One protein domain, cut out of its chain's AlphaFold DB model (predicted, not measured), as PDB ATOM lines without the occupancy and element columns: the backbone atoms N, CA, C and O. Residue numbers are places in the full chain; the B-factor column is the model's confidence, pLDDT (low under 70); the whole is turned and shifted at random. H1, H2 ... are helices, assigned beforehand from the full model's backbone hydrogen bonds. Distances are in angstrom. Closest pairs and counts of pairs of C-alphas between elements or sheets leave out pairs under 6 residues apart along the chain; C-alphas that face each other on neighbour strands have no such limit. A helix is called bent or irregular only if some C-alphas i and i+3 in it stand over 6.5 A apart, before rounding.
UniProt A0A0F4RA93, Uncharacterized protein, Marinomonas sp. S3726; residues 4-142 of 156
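Overview. This is residues 4 to 142 of the 156 residues of an uncharacterized protein of Marinomonas sp. S3726 (UniProt A0A0F4RA93). You are looking at a long rod whose core is the helix H1; H2 folds back along one end of it, H3 runs beside the other part, and H4 folds back on H3. Short H5 packs steeply on residues 15 to 27 of H1. The 139 printed residues hold five named helices, H1 to H5 in chain order, and no named strand: the class is all helix. The whole is only just extended, close to loose, with a radius of gyration of the C-alphas of 21.9 A and spans of 74 by 25 by 20 A.

Arrangement. Start with the hub H1, residues 4 to 48. Its residues 25 to 46 touch H2, residues 55 to 80, in a hairpin at a shallow tilt of 31 degrees; the closest C-alphas, Pro 39 and Ser 65, are 5.0 A apart. H2 is irregular, C-alphas 74 and 77 being 7.1 A apart, with a kink of 41 degrees near residue 74. H3, residues 82 to 104, touches H1, closest at C-alphas Ala 25 and Ser 82, 4.4 A. H4, residues 108 to 127, is irregular, with C-alphas 109 and 112 7.2 A apart; it forms a hairpin with H3, closest at C-alphas Ser 102 and Val 108, 6.5 A. H1, H3 and H4 form an up and down bundle, each running against the one before. H5, residues 132 to 142, touches H1 at a steep tilt of 66 degrees, closest at C-alphas Gln 24 and Ala 134, 5.4 A; it is apart from H2, H3 and H4. Every O i to N i+4 pair is within hydrogen-bond range in H3, against 39 of 41 in H1, 20 of 22 in H2, 11 of 16 in H4 and 6 of 7 in H5.

Along the chain. Find C-alpha 4 at (18.298, 3.445, 99.618); from there H1 runs 64.8 A to C-alpha 48. H2 spans 36.8 A, H3 32.6 A, H4 30.9 A and H5 15.2 A, ending at C-alpha 142, (15.032, 17.564, 83.602).

Size, cuts and confidence. The C-alphas of Glu 51 and Ser 109, the two farthest apart, are 74.4 A apart. The printed part has no cut and no long link; residue 50 alone is under pLDDT 70.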
ATOM      1  N   LYS A   4      18.505   2.023  99.892       82.75
ATOM      2  CA  LYS A   4      18.298   3.445  99.618       82.75
ATOM      3  C   LYS A   4      18.867   3.883  98.263       82.75
ATOM      4  O   LYS A   4      18.251   4.681  97.561       82.75
ATOM      5  N   ALA A   5      20.003   3.316  97.852       85.94
ATOM      6  CA  ALA A   5      20.584   3.566  96.532       85.94
ATOM      7  C   ALA A   5      19.774   2.901  95.403       85.94
ATOM      8  O   ALA A   5      19.766   3.390  94.274       85.94
ATOM      9  N   LEU A   6      19.065   1.806  95.695       88.19
ATOM     10  CA  LEU A   6      18.160   1.174  94.734       88.19
ATOM     11  C   LEU A   6      16.911   2.034  94.496       88.19
ATOM     12  O   LEU A   6      16.530   2.238  93.344       88.19
ATOM     13  N   LEU A   7      16.332   2.608  95.558       88.19
ATOM     14  CA  LEU A   7      15.250   3.594  95.449       88.19
ATOM     15  C   LEU A   7      15.680   4.829  94.648       88.19
ATOM     16  O   LEU A   7      14.932   5.282  93.786       88.19
ATOM     17  N   GLN A   8      16.895   5.341  94.868       89.38
ATOM     18  CA  GLN A   8      17.428   6.448  94.061       89.38
ATOM     19  C   GLN A   8      17.511   6.084  92.582       89.38
ATOM     20  O   GLN A   8      17.054   6.845  91.739       89.38
ATOM     21  N   ARG A   9      18.034   4.902  92.252       89.75
ATOM     22  CA  ARG A   9      18.125   4.463  90.858       89.75
ATOM     23  C   ARG A   9      16.749   4.329  90.201       89.75
ATOM     24  O   ARG A   9      16.582   4.740  89.058       89.75
ATOM     25  N   LEU A  10      15.763   3.794  90.921       91.69
ATOM     26  CA  LEU A  10      14.383   3.722  90.437       91.69
ATOM     27  C   LEU A  10      13.785   5.121  90.227       91.69
ATOM     28  O   LEU A  10      13.126   5.372  89.217       91.69
ATOM     29  N   GLY A  11      14.048   6.046  91.152       91.38
ATOM     30  CA  GLY A  11      13.660   7.449  91.036       91.38
ATOM     31  C   GLY A  11      14.285   8.134  89.824       91.38
ATOM     32  O   GLY A  11      13.607   8.854  89.098       91.38
ATOM     33  N   GLU A  12      15.560   7.866  89.553       91.31
ATOM     34  CA  GLU A  12      16.244   8.372  88.367       91.31
ATOM     35  C   GLU A  12      15.605   7.821  87.084       91.31
ATOM     36  O   GLU A  12      15.150   8.593  86.235       91.31
ATOM     37  N   ASP A  13      15.481   6.496  86.965       90.94
ATOM     38  CA  ASP A  13      14.904   5.841  85.785       90.94
ATOM     39  C   ASP A  13      13.483   6.355  85.485       90.94
ATOM     40  O   ASP A  13      13.145   6.664  84.333       90.94
ATOM     41  N   THR A  14      12.650   6.489  86.520       92.75
ATOM     42  CA  THR A  14      11.270   6.984  86.398       92.75
ATOM     43  C   THR A  14      11.226   8.469  86.036       92.75
ATOM     44  O   THR A  14      10.484   8.838  85.125       92.75
ATOM     45  N   ALA A  15      12.069   9.318  86.632       91.62
ATOM     46  CA  ALA A  15      12.139  10.744  86.305       91.62
ATOM     47  C   ALA A  15      12.506  10.984  84.830       91.62
ATOM     48  O   ALA A  15      11.815  11.718  84.109       91.62
ATOM     49  N   TYR A  16      13.578  10.340  84.352       90.19
ATOM     50  CA  TYR A  16      14.025  10.477  82.963       90.19
ATOM     51  C   TYR A  16      12.998   9.926  81.975       90.19
ATOM     52  O   TYR A  16      12.768  10.530  80.922       90.19
ATOM     53  N   THR A  17      12.341   8.817  82.317       91.94
ATOM     54  CA  THR A  17      11.299   8.227  81.472       91.94
ATOM     55  C   THR A  17      10.071   9.126  81.393       91.94
ATOM     56  O   THR A  17       9.632   9.444  80.289       91.94
ATOM     57  N   PHE A  18       9.568   9.615  82.530       93.31
ATOM     58  CA  PHE A  18       8.444  10.552  82.603       93.31
ATOM     59  C   PHE A  18       8.653  11.760  81.683       93.31
ATOM     60  O   PHE A  18       7.825  12.060  80.818       93.31
ATOM     61  N   LYS A  19       9.801  12.434  81.810       91.56
ATOM     62  CA  LYS A  19      10.109  13.597  80.970       91.56
ATOM     63  C   LYS A  19      10.332  13.230  79.512       91.56
ATOM     64  O   LYS A  19       9.944  13.993  78.631       91.56
ATOM     65  N   GLY A  20      10.955  12.085  79.236       91.12
ATOM     66  CA  GLY A  20      11.129  11.575  77.878       91.12
ATOM     67  C   GLY A  20       9.800  11.361  77.154       91.12
ATOM     68  O   GLY A  20       9.663  11.810  76.017       91.12
ATOM     69  N   LEU A  21       8.814  10.770  77.832       93.44
ATOM     70  CA  LEU A  21       7.467  10.552  77.299       93.44
ATOM     71  C   LEU A  21       6.747  11.871  77.004       93.44
ATOM     72  O   LEU A  21       6.298  12.079  75.877       93.44
ATOM     73  N   HIS A  22       6.730  12.811  77.957       91.94
ATOM     74  CA  HIS A  22       6.166  14.144  77.715       91.94
ATOM     75  C   HIS A  22       6.838  14.847  76.541       91.94
ATOM     76  O   HIS A  22       6.170  15.460  75.707       91.94
ATOM     77  N   LYS A  23       8.169  14.752  76.445       91.12
ATOM     78  CA  LYS A  23       8.892  15.422  75.369       91.12
ATOM     79  C   LYS A  23       8.608  14.806  74.011       91.12
ATOM     80  O   LYS A  23       8.534  15.544  73.032       91.12
ATOM     81  N   GLN A  24       8.460  13.487  73.951       92.44
ATOM     82  CA  GLN A  24       8.076  12.784  72.735       92.44
ATOM     83  C   GLN A  24       6.667  13.204  72.289       92.44
ATOM     84  O   GLN A  24       6.499  13.567  71.125       92.44
ATOM     85  N   ALA A  25       5.703  13.279  73.215       92.25
ATOM     86  CA  ALA A  25       4.356  13.786  72.938       92.25
ATOM     87  C   ALA A  25       4.383  15.227  72.396       92.25
ATOM     88  O   ALA A  25       3.829  15.508  71.336       92.25
ATOM     89  N   ASP A  26       5.103  16.129  73.070       91.44
ATOM     90  CA  ASP A  26       5.239  17.529  72.653       91.44
ATOM     91  C   ASP A  26       5.885  17.683  71.273       91.44
ATOM     92  O   ASP A  26       5.541  18.589  70.512       91.44
ATOM     93  N   LEU A  27       6.882  16.850  70.968       90.12
ATOM     94  CA  LEU A  27       7.553  16.862  69.673       90.12
ATOM     95  C   LEU A  27       6.621  16.371  68.571       90.12
ATOM     96  O   LEU A  27       6.589  17.009  67.520       90.12
ATOM     97  N   SER A  28       5.867  15.299  68.820       89.56
ATOM     98  CA  SER A  28       4.862  14.781  67.888       89.56
ATOM     99  C   SER A  28       3.802  15.846  67.587       89.56
ATOM    100  O   SER A  28       3.616  16.231  66.431       89.56
ATOM    101  N   ASP A  29       3.229  16.456  68.631       90.88
ATOM    102  CA  ASP A  29       2.244  17.537  68.510       90.88
ATOM    103  C   ASP A  29       2.788  18.740  67.729       90.88
ATOM    104  O   ASP A  29       2.120  19.275  66.841       90.88
ATOM    105  N   LYS A  30       4.008  19.193  68.048       90.94
ATOM    106  CA  LYS A  30       4.628  20.341  67.367       90.94
ATOM    107  C   LYS A  30       4.941  20.037  65.908       90.94
ATOM    108  O   LYS A  30       4.708  20.897  65.062       90.94
ATOM    109  N   LYS A  31       5.464  18.844  65.616       90.69
ATOM    110  CA  LYS A  31       5.795  18.404  64.256       90.69
ATOM    111  C   LYS A  31       4.537  18.359  63.391       90.69
ATOM    112  O   LYS A  31       4.516  18.961  62.323       90.69
ATOM    113  N   TYR A  32       3.473  17.745  63.900       90.69
ATOM    114  CA  TYR A  32       2.202  17.639  63.193       90.69
ATOM    115  C   TYR A  32       1.561  19.014  62.939       90.69
ATOM    116  O   TYR A  32       1.219  19.342  61.803       90.69
ATOM    117  N   LYS A  33       1.493  19.881  63.963       91.00
ATOM    118  CA  LYS A  33       0.989  21.261  63.810       91.00
ATOM    119  C   LYS A  33       1.810  22.074  62.812       91.00
ATOM    120  O   LYS A  33       1.240  22.831  62.032       91.00
ATOM    121  N   PHE A  34       3.133  21.914  62.815       90.94
ATOM    122  CA  PHE A  34       3.999  22.567  61.839       90.94
ATOM    123  C   PHE A  34       3.656  22.117  60.415       90.94
ATOM    124  O   PHE A  34       3.454  22.969  59.550       90.94
ATOM    125  N   TYR A  35       3.494  20.813  60.181       92.25
ATOM    126  CA  TYR A  35       3.110  20.309  58.863       92.25
ATOM    127  C   TYR A  35       1.743  20.808  58.402       92.25
ATOM    128  O   TYR A  35       1.604  21.165  57.239       92.25
ATOM    129  N   LEU A  36       0.762  20.934  59.296       89.88
ATOM    130  CA  LEU A  36      -0.531  21.532  58.946       89.88
ATOM    131  C   LEU A  36      -0.455  23.044  58.695       89.88
ATOM    132  O   LEU A  36      -1.216  23.572  57.891       89.88
ATOM    133  N   SER A  37       0.460  23.759  59.351       91.12
ATOM    134  CA  SER A  37       0.567  25.215  59.194       91.12
ATOM    135  C   SER A  37       1.074  25.642  57.814       91.12
ATOM    136  O   SER A  37       0.626  26.658  57.292       91.12
ATOM    137  N   VAL A  38       1.956  24.856  57.191       89.69
ATOM    138  CA  VAL A  38       2.540  25.160  55.873       89.69
ATOM    139  C   VAL A  38       1.480  25.321  54.769       89.69
ATOM    140  O   VAL A  38       1.466  26.384  54.143       89.69
ATOM    141  N   PRO A  39       0.571  24.353  54.520       89.81
ATOM    142  CA  PRO A  39      -0.478  24.509  53.513       89.81
ATOM    143  C   PRO A  39      -1.456  25.643  53.844       89.81
ATOM    144  O   PRO A  39      -1.929  26.326  52.937       89.81
ATOM    145  N   ILE A  40      -1.737  25.888  55.129       88.88
ATOM    146  CA  ILE A  40      -2.619  26.983  55.563       88.88
ATOM    147  C   ILE A  40      -1.993  28.340  55.228       88.88
ATOM    148  O   ILE A  40      -2.636  29.175  54.599       88.88
ATOM    149  N   ILE A  41      -0.727  28.550  55.600       88.75
ATOM    150  CA  ILE A  41       0.007  29.786  55.303       88.75
ATOM    151  C   ILE A  41       0.101  29.989  53.791       88.75
ATOM    152  O   ILE A  41      -0.172  31.085  53.307       88.75
ATOM    153  N   PHE A  42       0.422  28.934  53.035       86.81
ATOM    154  CA  PHE A  42       0.440  29.001  51.576       86.81
ATOM    155  C   PHE A  42      -0.915  29.425  50.998       86.81
ATOM    156  O   PHE A  42      -0.955  30.276  50.112       86.81
ATOM    157  N   SER A  43      -2.015  28.877  51.517       84.75
ATOM    158  CA  SER A  43      -3.365  29.234  51.067       84.75
ATOM    159  C   SER A  43      -3.677  30.708  51.337       84.75
ATOM    160  O   SER A  43      -4.195  31.385  50.457       84.75
ATOM    161  N   ILE A  44      -3.305  31.232  52.511       86.50
ATOM    162  CA  ILE A  44      -3.487  32.653  52.856       86.50
ATOM    163  C   ILE A  44      -2.690  33.553  51.905       86.50
ATOM    164  O   ILE A  44      -3.237  34.512  51.367       86.50
ATOM    165  N   VAL A  45      -1.414  33.231  51.665       83.56
ATOM    166  CA  VAL A  45      -0.551  34.003  50.753       83.56
ATOM    167  C   VAL A  45      -1.091  33.960  49.325       83.56
ATOM    168  O   VAL A  45      -1.163  34.992  48.668       83.56
ATOM    169  N   SER A  46      -1.520  32.785  48.863       81.62
ATOM    170  CA  SER A  46      -2.051  32.609  47.508       81.62
ATOM    171  C   SER A  46      -3.383  33.320  47.294       81.62
ATOM    172  O   SER A  46      -3.682  33.672  46.169       81.62
ATOM    173  N   LEU A  47      -4.190  33.518  48.339       80.50
ATOM    174  CA  LEU A  47      -5.451  34.257  48.236       80.50
ATOM    175  C   LEU A  47      -5.262  35.778  48.316       80.50
ATOM    176  O   LEU A  47      -6.086  36.512  47.786       80.50
ATOM    177  N   GLY A  48      -4.233  36.249  49.026       79.25
ATOM    178  CA  GLY A  48      -4.013  37.679  49.268       79.25
ATOM    179  C   GLY A  48      -3.060  38.369  48.291       79.25
ATOM    180  O   GLY A  48      -3.069  39.592  48.232       79.25
ATOM    181  N   PHE A  49      -2.226  37.609  47.574       77.19
ATOM    182  CA  PHE A  49      -1.105  38.137  46.779       77.19
ATOM    183  C   PHE A  49      -0.912  37.384  45.450       77.19
ATOM    184  O   PHE A  49       0.210  37.265  44.956       77.19
ATOM    185  N   ASP A  50      -1.979  36.824  44.874       67.00
ATOM    186  CA  ASP A  50      -1.904  36.054  43.624       67.00
ATOM    187  C   ASP A  50      -1.373  36.869  42.435       67.00
ATOM    188  O   ASP A  50      -0.621  36.328  41.624       67.00
ATOM    189  N   GLU A  51      -1.702  38.160  42.355       71.12
ATOM    190  CA  GLU A  51      -1.241  39.055  41.285       71.12
ATOM    191  C   GLU A  51       0.234  39.485  41.425       71.12
ATOM    192  O   GLU A  51       0.891  39.783  40.425       71.12
ATOM    193  N   GLU A  52       0.787  39.489  42.643       75.56
ATOM    194  CA  GLU A  52       2.153  39.965  42.921       75.56
ATOM    195  C   GLU A  52       3.211  38.854  42.817       75.56
ATOM    196  O   GLU A  52       4.405  39.122  42.644       75.56
ATOM    197  N   ILE A  53       2.797  37.587  42.914       77.38
ATOM    198  CA  ILE A  53       3.705  36.441  42.951       77.38
ATOM    199  C   ILE A  53       3.774  35.775  41.576       77.38
ATOM    200  O   ILE A  53       2.782  35.332  41.004       77.38
ATOM    201  N   ALA A  54       4.994  35.603  41.061       82.88
ATOM    202  CA  ALA A  54       5.213  34.908  39.797       82.88
ATOM    203  C   ALA A  54       4.595  33.493  39.804       82.88
ATOM    204  O   ALA A  54       4.868  32.682  40.692       82.88
ATOM    205  N   SER A  55       3.840  33.151  38.753       82.12
ATOM    206  CA  SER A  55       3.130  31.863  38.620       82.12
ATOM    207  C   SER A  55       4.017  30.632  38.864       82.12
ATOM    208  O   SER A  55       3.573  29.639  39.441       82.12
ATOM    209  N   LEU A  56       5.292  30.684  38.459       84.94
ATOM    210  CA  LEU A  56       6.243  29.595  38.696       84.94
ATOM    211  C   LEU A  56       6.528  29.385  40.194       84.94
ATOM    212  O   LEU A  56       6.598  28.244  40.644       84.94
ATOM    213  N   ALA A  57       6.637  30.466  40.972       83.75
ATOM    214  CA  ALA A  57       6.863  30.397  42.412       83.75
ATOM    215  C   ALA A  57       5.651  29.789  43.134       83.75
ATOM    216  O   ALA A  57       5.826  28.886  43.951       83.75
ATOM    217  N   LEU A  58       4.428  30.187  42.762       83.50
ATOM    218  CA  LEU A  58       3.198  29.588  43.297       83.50
ATOM    219  C   LEU A  58       3.137  28.077  43.032       83.50
ATOM    220  O   LEU A  58       2.802  27.308  43.931       83.50
ATOM    221  N   LYS A  59       3.538  27.625  41.835       85.88
ATOM    222  CA  LYS A  59       3.610  26.190  41.499       85.88
ATOM    223  C   LYS A  59       4.627  25.440  42.362       85.88
ATOM    224  O   LYS A  59       4.317  24.362  42.862       85.88
ATOM    225  N   CYS A  60       5.822  25.998  42.566       86.50
ATOM    226  CA  CYS A  60       6.837  25.396  43.435       86.50
ATOM    227  C   CYS A  60       6.347  25.270  44.883       86.50
ATOM    228  O   CYS A  60       6.506  24.214  45.498       86.50
ATOM    229  N   ILE A  61       5.717  26.318  45.422       86.06
ATOM    230  CA  ILE A  61       5.190  26.292  46.790       86.06
ATOM    231  C   ILE A  61       4.008  25.319  46.898       86.06
ATOM    232  O   ILE A  61       3.927  24.583  47.879       86.06
ATOM    233  N   ALA A  62       3.154  25.212  45.875       87.88
ATOM    234  CA  ALA A  62       2.080  24.220  45.837       87.88
ATOM    235  C   ALA A  62       2.613  22.777  45.906       87.88
ATOM    236  O   ALA A  62       2.088  21.958  46.662       87.88
ATOM    237  N   VAL A  63       3.695  22.465  45.181       91.44
ATOM    238  CA  VAL A  63       4.359  21.150  45.264       91.44
ATOM    239  C   VAL A  63       4.915  20.900  46.668       91.44
ATOM    240  O   VAL A  63       4.701  19.826  47.228       91.44
ATOM    241  N   LEU A  64       5.577  21.889  47.278       90.56
ATOM    242  CA  LEU A  64       6.070  21.777  48.658       90.56
ATOM    243  C   LEU A  64       4.925  21.569  49.659       90.56
ATOM    244  O   LEU A  64       5.023  20.718  50.540       90.56
ATOM    245  N   SER A  65       3.820  22.294  49.492       91.12
ATOM    246  CA  SER A  65       2.610  22.166  50.303       91.12
ATOM    247  C   SER A  65       2.017  20.756  50.218       91.12
ATOM    248  O   SER A  65       1.645  20.178  51.242       91.12
ATOM    249  N   LEU A  66       1.985  20.157  49.022       91.25
ATOM    250  CA  LEU A  66       1.555  18.770  48.828       91.25
ATOM    251  C   LEU A  66       2.475  17.781  49.550       91.25
ATOM    252  O   LEU A  66       1.986  16.921  50.278       91.25
ATOM    253  N   ILE A  67       3.795  17.929  49.408       93.31
ATOM    254  CA  ILE A  67       4.776  17.066  50.085       93.31
ATOM    255  C   ILE A  67       4.593  17.130  51.608       93.31
ATOM    256  O   ILE A  67       4.528  16.097  52.273       93.31
ATOM    257  N   VAL A  68       4.466  18.336  52.168       92.38
ATOM    258  CA  VAL A  68       4.272  18.518  53.613       92.38
ATOM    259  C   VAL A  68       2.926  17.952  54.077       92.38
ATOM    260  O   VAL A  68       2.858  17.350  55.147       92.38
ATOM    261  N   THR A  69       1.875  18.063  53.264       91.69
ATOM    262  CA  THR A  69       0.568  17.449  53.558       91.69
ATOM    263  C   THR A  69       0.664  15.922  53.596       91.69
ATOM    264  O   THR A  69       0.122  15.297  54.506       91.69
ATOM    265  N   VAL A  70       1.406  15.306  52.668       92.94
ATOM    266  CA  VAL A  70       1.678  13.857  52.701       92.94
ATOM    267  C   VAL A  70       2.422  13.475  53.981       92.94
ATOM    268  O   VAL A  70       2.036  12.510  54.637       92.94
ATOM    269  N   PHE A  71       3.432  14.250  54.391       91.75
ATOM    270  CA  PHE A  71       4.116  14.004  55.663       91.75
ATOM    271  C   PHE A  71       3.188  14.141  56.873       91.75
ATOM    272  O   PHE A  71       3.270  13.313  57.777       91.75
ATOM    273  N   ALA A  72       2.272  15.115  56.880       91.06
ATOM    274  CA  ALA A  72       1.255  15.228  57.926       91.06
ATOM    275  C   ALA A  72       0.389  13.961  58.006       91.06
ATOM    276  O   ALA A  72       0.197  13.419  59.091       91.06
ATOM    277  N   LEU A  73      -0.087  13.453  56.866       90.94
ATOM    278  CA  LEU A  73      -0.904  12.235  56.810       90.94
ATOM    279  C   LEU A  73      -0.138  10.997  57.294       90.94
ATOM    280  O   LEU A  73      -0.693  10.173  58.018       90.94
ATOM    281  N   MET A  74       1.141  10.869  56.934       89.62
ATOM    282  CA  MET A  74       1.987   9.768  57.407       89.62
ATOM    283  C   MET A  74       2.205   9.814  58.925       89.62
ATOM    284  O   MET A  74       2.165   8.776  59.584       89.62
ATOM    285  N   ASP A  75       2.399  11.011  59.479       89.12
ATOM    286  CA  ASP A  75       2.655  11.218  60.907       89.12
ATOM    287  C   ASP A  75       1.388  11.229  61.773       89.12
ATOM    288  O   ASP A  75       1.493  11.214  63.000       89.12
ATOM    289  N   GLN A  76       0.194  11.222  61.174       88.69
ATOM    290  CA  GLN A  76      -1.074  11.298  61.902       88.69
ATOM    291  C   GLN A  76      -1.184  10.223  62.994       88.69
ATOM    292  O   GLN A  76      -1.589  10.525  64.113       88.69
ATOM    293  N   LYS A  77      -0.758   8.987  62.709       87.19
ATOM    294  CA  LYS A  77      -0.782   7.892  63.694       87.19
ATOM    295  C   LYS A  77       0.126   8.154  64.897       87.19
ATOM    296  O   LYS A  77      -0.219   7.792  66.016       87.19
ATOM    297  N   GLU A  78       1.291   8.760  64.682       84.50
ATOM    298  CA  GLU A  78       2.220   9.092  65.771       84.50
ATOM    299  C   GLU A  78       1.726  10.304  66.572       84.50
ATOM    300  O   GLU A  78       1.969  10.405  67.776       84.50
ATOM    301  N   PHE A  79       0.998  11.217  65.925       88.62
ATOM    302  CA  PHE A  79       0.285  12.294  66.602       88.62
ATOM    303  C   PHE A  79      -0.861  11.758  67.470       88.62
ATOM    304  O   PHE A  79      -0.962  12.132  68.630       88.62
ATOM    305  N   GLU A  80      -1.673  10.825  66.971       89.69
ATOM    306  CA  GLU A  80      -2.766  10.206  67.740       89.69
ATOM    307  C   GLU A  80      -2.261   9.477  68.997       89.69
ATOM    308  O   GLU A  80      -2.942   9.444  70.024       89.69
ATOM    309  N   LYS A  81      -1.026   8.962  68.961       89.94
ATOM    310  CA  LYS A  81      -0.355   8.379  70.129       89.94
ATOM    311  C   LYS A  81       0.067   9.401  71.188       89.94
ATOM    312  O   LYS A  81       0.409   8.982  72.293       89.94
ATOM    313  N   SER A  82       0.069  10.709  70.911       90.88
ATOM    314  CA  SER A  82       0.586  11.721  71.848       90.88
ATOM    315  C   SER A  82      -0.155  11.728  73.184       90.88
ATOM    316  O   SER A  82       0.475  11.897  74.229       90.88
ATOM    317  N   ASN A  83      -1.460  11.442  73.177       90.88
ATOM    318  CA  ASN A  83      -2.237  11.259  74.403       90.88
ATOM    319  C   ASN A  83      -1.791  10.014  75.180       90.88
ATOM    320  O   ASN A  83      -1.538  10.115  76.373       90.88
ATOM    321  N   GLY A  84      -1.559   8.884  74.505       93.12
ATOM    322  CA  GLY A  84      -1.040   7.675  75.155       93.12
ATOM    323  C   GLY A  84       0.350   7.872  75.775       93.12
ATOM    324  O   GLY A  84       0.610   7.387  76.874       93.12
ATOM    325  N   TYR A  85       1.224   8.661  75.134       93.62
ATOM    326  CA  TYR A  85       2.498   9.076  75.738       93.62
ATOM    327  C   TYR A  85       2.288   9.886  77.029       93.62
ATOM    328  O   TYR A  85       3.036   9.690  77.985       93.62
ATOM    329  N   ARG A  86       1.297  10.789  77.072       93.56
ATOM    330  CA  ARG A  86       0.978  11.597  78.266       93.56
ATOM    331  C   ARG A  86       0.388  10.747  79.387       93.56
ATOM    332  O   ARG A  86       0.876  10.832  80.506       93.56
ATOM    333  N   ASP A  87      -0.557   9.867  79.071       94.62
ATOM    334  CA  ASP A  87      -1.166   8.965  80.054       94.62
ATOM    335  C   ASP A  87      -0.114   8.040  80.688       94.62
ATOM    336  O   ASP A  87      -0.091   7.822  81.903       94.62
ATOM    337  N   LEU A  88       0.815   7.518  79.876       94.81
ATOM    338  CA  LEU A  88       1.952   6.754  80.386       94.81
ATOM    339  C   LEU A  88       2.888   7.618  81.224       94.81
ATOM    340  O   LEU A  88       3.345   7.158  82.268       94.81
ATOM    341  N   ALA A  89       3.159   8.856  80.808       94.44
ATOM    342  CA  ALA A  89       3.973   9.775  81.591       94.44
ATOM    343  C   ALA A  89       3.364   9.992  82.984       94.44
ATOM    344  O   ALA A  89       4.071   9.837  83.976       94.44
ATOM    345  N   ASP A  90       2.059  10.237  83.082       94.50
ATOM    346  CA  ASP A  90       1.378  10.431  84.365       94.50
ATOM    347  C   ASP A  90       1.472   9.191  85.268       94.50
ATOM    348  O   ASP A  90       1.753   9.306  86.466       94.50
ATOM    349  N   ARG A  91       1.346   7.985  84.698       95.19
ATOM    350  CA  ARG A  91       1.562   6.731  85.444       95.19
ATOM    351  C   ARG A  91       3.003   6.598  85.943       95.19
ATOM    352  O   ARG A  91       3.216   6.187  87.080       95.19
ATOM    353  N   VAL A  92       3.995   6.957  85.126       95.25
ATOM    354  CA  VAL A  92       5.411   6.942  85.536       95.25
ATOM    355  C   VAL A  92       5.681   7.985  86.620       95.25
ATOM    356  O   VAL A  92       6.394   7.695  87.581       95.25
ATOM    357  N   LYS A  93       5.084   9.175  86.506       94.50
ATOM    358  CA  LYS A  93       5.192  10.236  87.510       94.50
ATOM    359  C   LYS A  93       4.672   9.774  88.865       94.50
ATOM    360  O   LYS A  93       5.313  10.018  89.876       94.50
ATOM    361  N   PHE A  94       3.561   9.047  88.884       94.56
ATOM    362  CA  PHE A  94       3.022   8.496  90.120       94.56
ATOM    363  C   PHE A  94       4.008   7.550  90.828       94.56
ATOM    364  O   PHE A  94       4.149   7.613  92.050       94.56
ATOM    365  N   ILE A  95       4.738   6.714  90.078       94.81
ATOM    366  CA  ILE A  95       5.800   5.870  90.652       94.81
ATOM    367  C   ILE A  95       6.954   6.730  91.166       94.81
ATOM    368  O   ILE A  95       7.450   6.480  92.265       94.81
ATOM    369  N   TYR A  96       7.368   7.744  90.407       94.00
ATOM    370  CA  TYR A  96       8.408   8.676  90.835       94.00
ATOM    371  C   TYR A  96       8.044   9.361  92.164       94.00
ATOM    372  O   TYR A  96       8.822   9.288  93.112       94.00
ATOM    373  N   ASP A  97       6.836   9.920  92.270       93.12
ATOM    374  CA  ASP A  97       6.351  10.617  93.467       93.12
ATOM    375  C   ASP A  97       6.289   9.667  94.683       93.12
ATOM    376  O   ASP A  97       6.683  10.027  95.796       93.12
ATOM    377  N   LYS A  98       5.844   8.414  94.486       94.06
ATOM    378  CA  LYS A  98       5.902   7.385  95.540       94.06
ATOM    379  C   LYS A  98       7.341   7.063  95.943       94.06
ATOM    380  O   LYS A  98       7.613   6.916  97.129       94.06
ATOM    381  N   THR A  99       8.249   6.955  94.976       92.88
ATOM    382  CA  THR A  99       9.658   6.617  95.220       92.88
ATOM    383  C   THR A  99      10.359   7.728  96.000       92.88
ATOM    384  O   THR A  99      11.060   7.437  96.967       92.88
ATOM    385  N   GLU A 100      10.122   8.994  95.641       92.06
ATOM    386  CA  GLU A 100      10.606  10.162  96.387       92.06
ATOM    387  C   GLU A 100      10.093  10.135  97.830       92.06
ATOM    388  O   GLU A 100      10.867  10.303  98.774       92.06
ATOM    389  N   ARG A 101       8.798   9.854  98.021       92.00
ATOM    390  CA  ARG A 101       8.198   9.759  99.356       92.00
ATOM    391  C   ARG A 101       8.803   8.627 100.186       92.00
ATOM    392  O   ARG A 101       9.140   8.857 101.346       92.00
ATOM    393  N   SER A 102       8.958   7.434  99.614       90.81
ATOM    394  CA  SER A 102       9.595   6.294 100.284       90.81
ATOM    395  C   SER A 102      11.042   6.605 100.660       90.81
ATOM    396  O   SER A 102      11.470   6.311 101.773       90.81
ATOM    397  N   PHE A 103      11.784   7.279  99.777       89.44
ATOM    398  CA  PHE A 103      13.151   7.716 100.053       89.44
ATOM    399  C   PHE A 103      13.221   8.750 101.189       89.44
ATOM    400  O   PHE A 103      14.090   8.652 102.058       89.44
ATOM    401  N   ALA A 104      12.310   9.728 101.203       88.31
ATOM    402  CA  ALA A 104      12.255  10.772 102.227       88.31
ATOM    403  C   ALA A 104      11.875  10.231 103.615       88.31
ATOM    404  O   ALA A 104      12.364  10.737 104.623       88.31
ATOM    405  N   LEU A 105      11.021   9.203 103.666       90.12
ATOM    406  CA  LEU A 105      10.597   8.535 104.901       90.12
ATOM    407  C   LEU A 105      11.523   7.387 105.332       90.12
ATOM    408  O   LEU A 105      11.281   6.788 106.375       90.12
ATOM    409  N   ASP A 106      12.562   7.084 104.544       86.31
ATOM    410  CA  ASP A 106      13.430   5.914 104.726       86.31
ATOM    411  C   ASP A 106      12.648   4.580 104.762       86.31
ATOM    412  O   ASP A 106      13.073   3.595 105.365       86.31
ATOM    413  N   ASP A 107      11.486   4.543 104.098       87.06
ATOM    414  CA  ASP A 107      10.599   3.381 104.033       87.06
ATOM    415  C   ASP A 107      10.941   2.509 102.823       87.06
ATOM    416  O   ASP A 107      10.396   2.639 101.722       87.06
ATOM    417  N   VAL A 108      11.874   1.591 103.044       84.69
ATOM    418  CA  VAL A 108      12.355   0.663 102.018       84.69
ATOM    419  C   VAL A 108      11.373  -0.486 101.760       84.69
ATOM    420  O   VAL A 108      11.436  -1.127 100.710       84.69
ATOM    421  N   SER A 109      10.410  -0.724 102.657       88.00
ATOM    422  CA  SER A 109       9.467  -1.847 102.537       88.00
ATOM    423  C   SER A 109       8.634  -1.802 101.249       88.00
ATOM    424  O   SER A 109       8.218  -2.836 100.734       88.00
ATOM    425  N   GLN A 110       8.446  -0.605 100.687       86.38
ATOM    426  CA  GLN A 110       7.698  -0.364  99.453       86.38
ATOM    427  C   GLN A 110       8.496  -0.647  98.171       86.38
ATOM    428  O   GLN A 110       7.918  -0.644  97.083       86.38
ATOM    429  N   TYR A 111       9.811  -0.871  98.258       88.62
ATOM    430  CA  TYR A 111      10.681  -0.962  97.081       88.62
ATOM    431  C   TYR A 111      10.249  -2.067  96.107       88.62
ATOM    432  O   TYR A 111      10.121  -1.818  94.909       88.62
ATOM    433  N   GLU A 112       9.961  -3.270  96.609       90.44
ATOM    434  CA  GLU A 112       9.552  -4.399  95.765       90.44
ATOM    435  C   GLU A 112       8.222  -4.119  95.047       90.44
ATOM    436  O   GLU A 112       8.080  -4.388  93.852       90.44
ATOM    437  N   THR A 113       7.265  -3.498  95.740       92.81
ATOM    438  CA  THR A 113       5.988  -3.082  95.147       92.81
ATOM    439  C   THR A 113       6.194  -2.045  94.044       92.81
ATOM    440  O   THR A 113       5.632  -2.195  92.960       92.81
ATOM    441  N   LEU A 114       7.041  -1.037  94.272       93.31
ATOM    442  CA  LEU A 114       7.351  -0.007  93.276       93.31
ATOM    443  C   LEU A 114       8.064  -0.582  92.048       93.31
ATOM    444  O   LEU A 114       7.743  -0.201  90.923       93.31
ATOM    445  N   CYS A 115       8.986  -1.529  92.238       92.31
ATOM    446  CA  CYS A 115       9.626  -2.243  91.133       92.31
ATOM    447  C   CYS A 115       8.614  -3.035  90.301       92.31
ATOM    448  O   CYS A 115       8.651  -2.964  89.074       92.31
ATOM    449  N   ASN A 116       7.679  -3.731  90.950       93.50
ATOM    450  CA  ASN A 116       6.632  -4.472  90.251       93.50
ATOM    451  C   ASN A 116       5.700  -3.537  89.460       93.50
ATOM    452  O   ASN A 116       5.395  -3.815  88.300       93.50
ATOM    453  N   GLU A 117       5.283  -2.407  90.046       94.06
ATOM    454  CA  GLU A 117       4.508  -1.377  89.337       94.06
ATOM    455  C   GLU A 117       5.285  -0.831  88.127       94.06
ATOM    456  O   GLU A 117       4.734  -0.689  87.033       94.06
ATOM    457  N   TRP A 118       6.581  -0.579  88.299       94.31
ATOM    458  CA  TRP A 118       7.452  -0.070  87.247       94.31
ATOM    459  C   TRP A 118       7.630  -1.059  86.095       94.31
ATOM    460  O   TRP A 118       7.513  -0.677  84.929       94.31
ATOM    461  N   ASP A 119       7.843  -2.339  86.391       93.38
ATOM    462  CA  ASP A 119       7.984  -3.378  85.372       93.38
ATOM    463  C   ASP A 119       6.687  -3.623  84.595       93.38
ATOM    464  O   ASP A 119       6.735  -3.966  83.409       93.38
ATOM    465  N   LEU A 120       5.523  -3.405  85.216       92.88
ATOM    466  CA  LEU A 120       4.244  -3.408  84.508       92.88
ATOM    467  C   LEU A 120       4.168  -2.253  83.508       92.88
ATOM    468  O   LEU A 120       3.888  -2.501  82.337       92.88
ATOM    469  N   ILE A 121       4.488  -1.022  83.920       92.81
ATOM    470  CA  ILE A 121       4.492   0.129  83.002       92.81
ATOM    471  C   ILE A 121       5.518  -0.064  81.882       92.81
ATOM    472  O   ILE A 121       5.246   0.252  80.727       92.81
ATOM    473  N   ARG A 122       6.692  -0.626  82.185       89.12
ATOM    474  CA  ARG A 122       7.766  -0.831  81.205       89.12
ATOM    475  C   ARG A 122       7.353  -1.732  80.038       89.12
ATOM    476  O   ARG A 122       7.906  -1.597  78.945       89.12
ATOM    477  N   LYS A 123       6.386  -2.632  80.236       92.00
ATOM    478  CA  LYS A 123       5.803  -3.421  79.141       92.00
ATOM    479  C   LYS A 123       5.055  -2.521  78.162       92.00
ATOM    480  O   LYS A 123       5.292  -2.639  76.963       92.00
ATOM    481  N   ASP A 124       4.261  -1.589  78.681       89.81
ATOM    482  CA  ASP A 124       3.482  -0.631  77.892       89.81
ATOM    483  C   ASP A 124       4.393   0.369  77.151       89.81
ATOM    484  O   ASP A 124       4.098   0.769  76.028       89.81
ATOM    485  N   LEU A 125       5.558   0.721  77.718       89.38
ATOM    486  CA  LEU A 125       6.531   1.626  77.078       89.38
ATOM    487  C   LEU A 125       7.070   1.115  75.732       89.38
ATOM    488  O   LEU A 125       7.584   1.907  74.943       89.38
ATOM    489  N   LYS A 126       6.970  -0.190  75.442       87.06
ATOM    490  CA  LYS A 126       7.425  -0.754  74.159       87.06
ATOM    491  C   LYS A 126       6.657  -0.187  72.967       87.06
ATOM    492  O   LYS A 126       7.253   0.012  71.910       87.06
ATOM    493  N   ASP A 127       5.377   0.118  73.156       88.56
ATOM    494  CA  ASP A 127       4.515   0.676  72.110       88.56
ATOM    495  C   ASP A 127       4.664   2.204  71.963       88.56
ATOM    496  O   ASP A 127       4.160   2.797  70.995       88.56
ATOM    497  N   TYR A 128       5.409   2.813  72.896       90.38
ATOM    498  CA  TYR A 128       5.649   4.249  73.052       90.38
ATOM    499  C   TYR A 128       7.152   4.551  73.219       90.38
ATOM    500  O   TYR A 128       7.590   5.059  74.259       90.38
ATOM    501  N   PRO A 129       7.985   4.234  72.210       89.00
ATOM    502  CA  PRO A 129       9.424   4.423  72.306       89.00
ATOM    503  C   PRO A 129       9.803   5.909  72.384       89.00
ATOM    504  O   PRO A 129       9.368   6.742  71.591       89.00
ATOM    505  N   ILE A 130      10.705   6.246  73.306       87.94
ATOM    506  CA  ILE A 130      11.253   7.602  73.420       87.94
ATOM    507  C   ILE A 130      12.364   7.770  72.378       87.94
ATOM    508  O   ILE A 130      13.403   7.110  72.437       87.94
ATOM    509  N   GLY A 131      12.170   8.685  71.427       85.81
ATOM    510  CA  GLY A 131      13.165   8.968  70.397       85.81
ATOM    511  C   GLY A 131      14.457   9.571  70.963       85.81
ATOM    512  O   GLY A 131      14.459  10.287  71.966       85.81
ATOM    513  N   SER A 132      15.576   9.365  70.266       85.06
ATOM    514  CA  SER A 132      16.898   9.870  70.685       85.06
ATOM    515  C   SER A 132      16.938  11.394  70.870       85.06
ATOM    516  O   SER A 132      17.643  11.908  71.742       85.06
ATOM    517  N   PHE A 133      16.162  12.133  70.075       83.31
ATOM    518  CA  PHE A 133      16.049  13.585  70.187       83.31
ATOM    519  C   PHE A 133      15.255  14.021  71.424       83.31
ATOM    520  O   PHE A 133      15.680  14.949  72.118       83.31
ATOM    521  N   ALA A 134      14.148  13.334  71.727       81.62
ATOM    522  CA  ALA A 134      13.386  13.549  72.953       81.62
ATOM    523  C   ALA A 134      14.269  13.271  74.174       81.62
ATOM    524  O   ALA A 134      14.419  14.145  75.023       81.62
ATOM    525  N   TYR A 135      14.976  12.138  74.179       82.69
ATOM    526  CA  TYR A 135      15.901  11.761  75.247       82.69
ATOM    527  C   TYR A 135      17.008  12.804  75.485       82.69
ATOM    528  O   TYR A 135      17.228  13.252  76.613       82.69
ATOM    529  N   LYS A 136      17.676  13.272  74.417       84.44
ATOM    530  CA  LYS A 136      18.710  14.321  74.513       84.44
ATOM    531  C   LYS A 136      18.167  15.628  75.089       84.44
ATOM    532  O   LYS A 136      18.870  16.291  75.850       84.44
ATOM    533  N   LYS A 137      16.946  16.023  74.713       82.56
ATOM    534  CA  LYS A 137      16.300  17.226  75.255       82.56
ATOM    535  C   LYS A 137      15.908  17.039  76.715       82.56
ATOM    536  O   LYS A 137      16.170  17.939  77.504       82.56
ATOM    537  N   THR A 138      15.362  15.882  77.074       85.56
ATOM    538  CA  THR A 138      15.037  15.537  78.460       85.56
ATOM    539  C   THR A 138      16.251  15.679  79.359       85.56
ATOM    540  O   THR A 138      16.189  16.413  80.338       85.56
ATOM    541  N   ARG A 139      17.394  15.098  78.975       81.62
ATOM    542  CA  ARG A 139      18.625  15.177  79.773       81.62
ATOM    543  C   ARG A 139      19.084  16.608  80.067       81.62
ATOM    544  O   ARG A 139      19.680  16.846  81.107       81.62
ATOM    545  N   LYS A 140      18.815  17.556  79.166       80.31
ATOM    546  CA  LYS A 140      19.200  18.964  79.348       80.31
ATOM    547  C   LYS A 140      18.262  19.750  80.261       80.31
ATOM    548  O   LYS A 140      18.693  20.744  80.823       80.31
ATOM    549  N   VAL A 141      16.993  19.360  80.335       81.62
ATOM    550  CA  VAL A 141      15.934  20.190  80.934       81.62
ATOM    551  C   VAL A 141      15.386  19.577  82.226       81.62
ATOM    552  O   VAL A 141      14.856  20.288  83.072       81.62
ATOM    553  N   ILE A 142      15.565  18.271  82.432       83.81
ATOM    554  CA  ILE A 142      15.032  17.564  83.602       83.81
ATOM    555  C   ILE A 142      15.520  18.143  84.934       83.81
ATOM    556  O   ILE A 142      14.732  18.235  85.866       83.81
TER     557      ILE A 142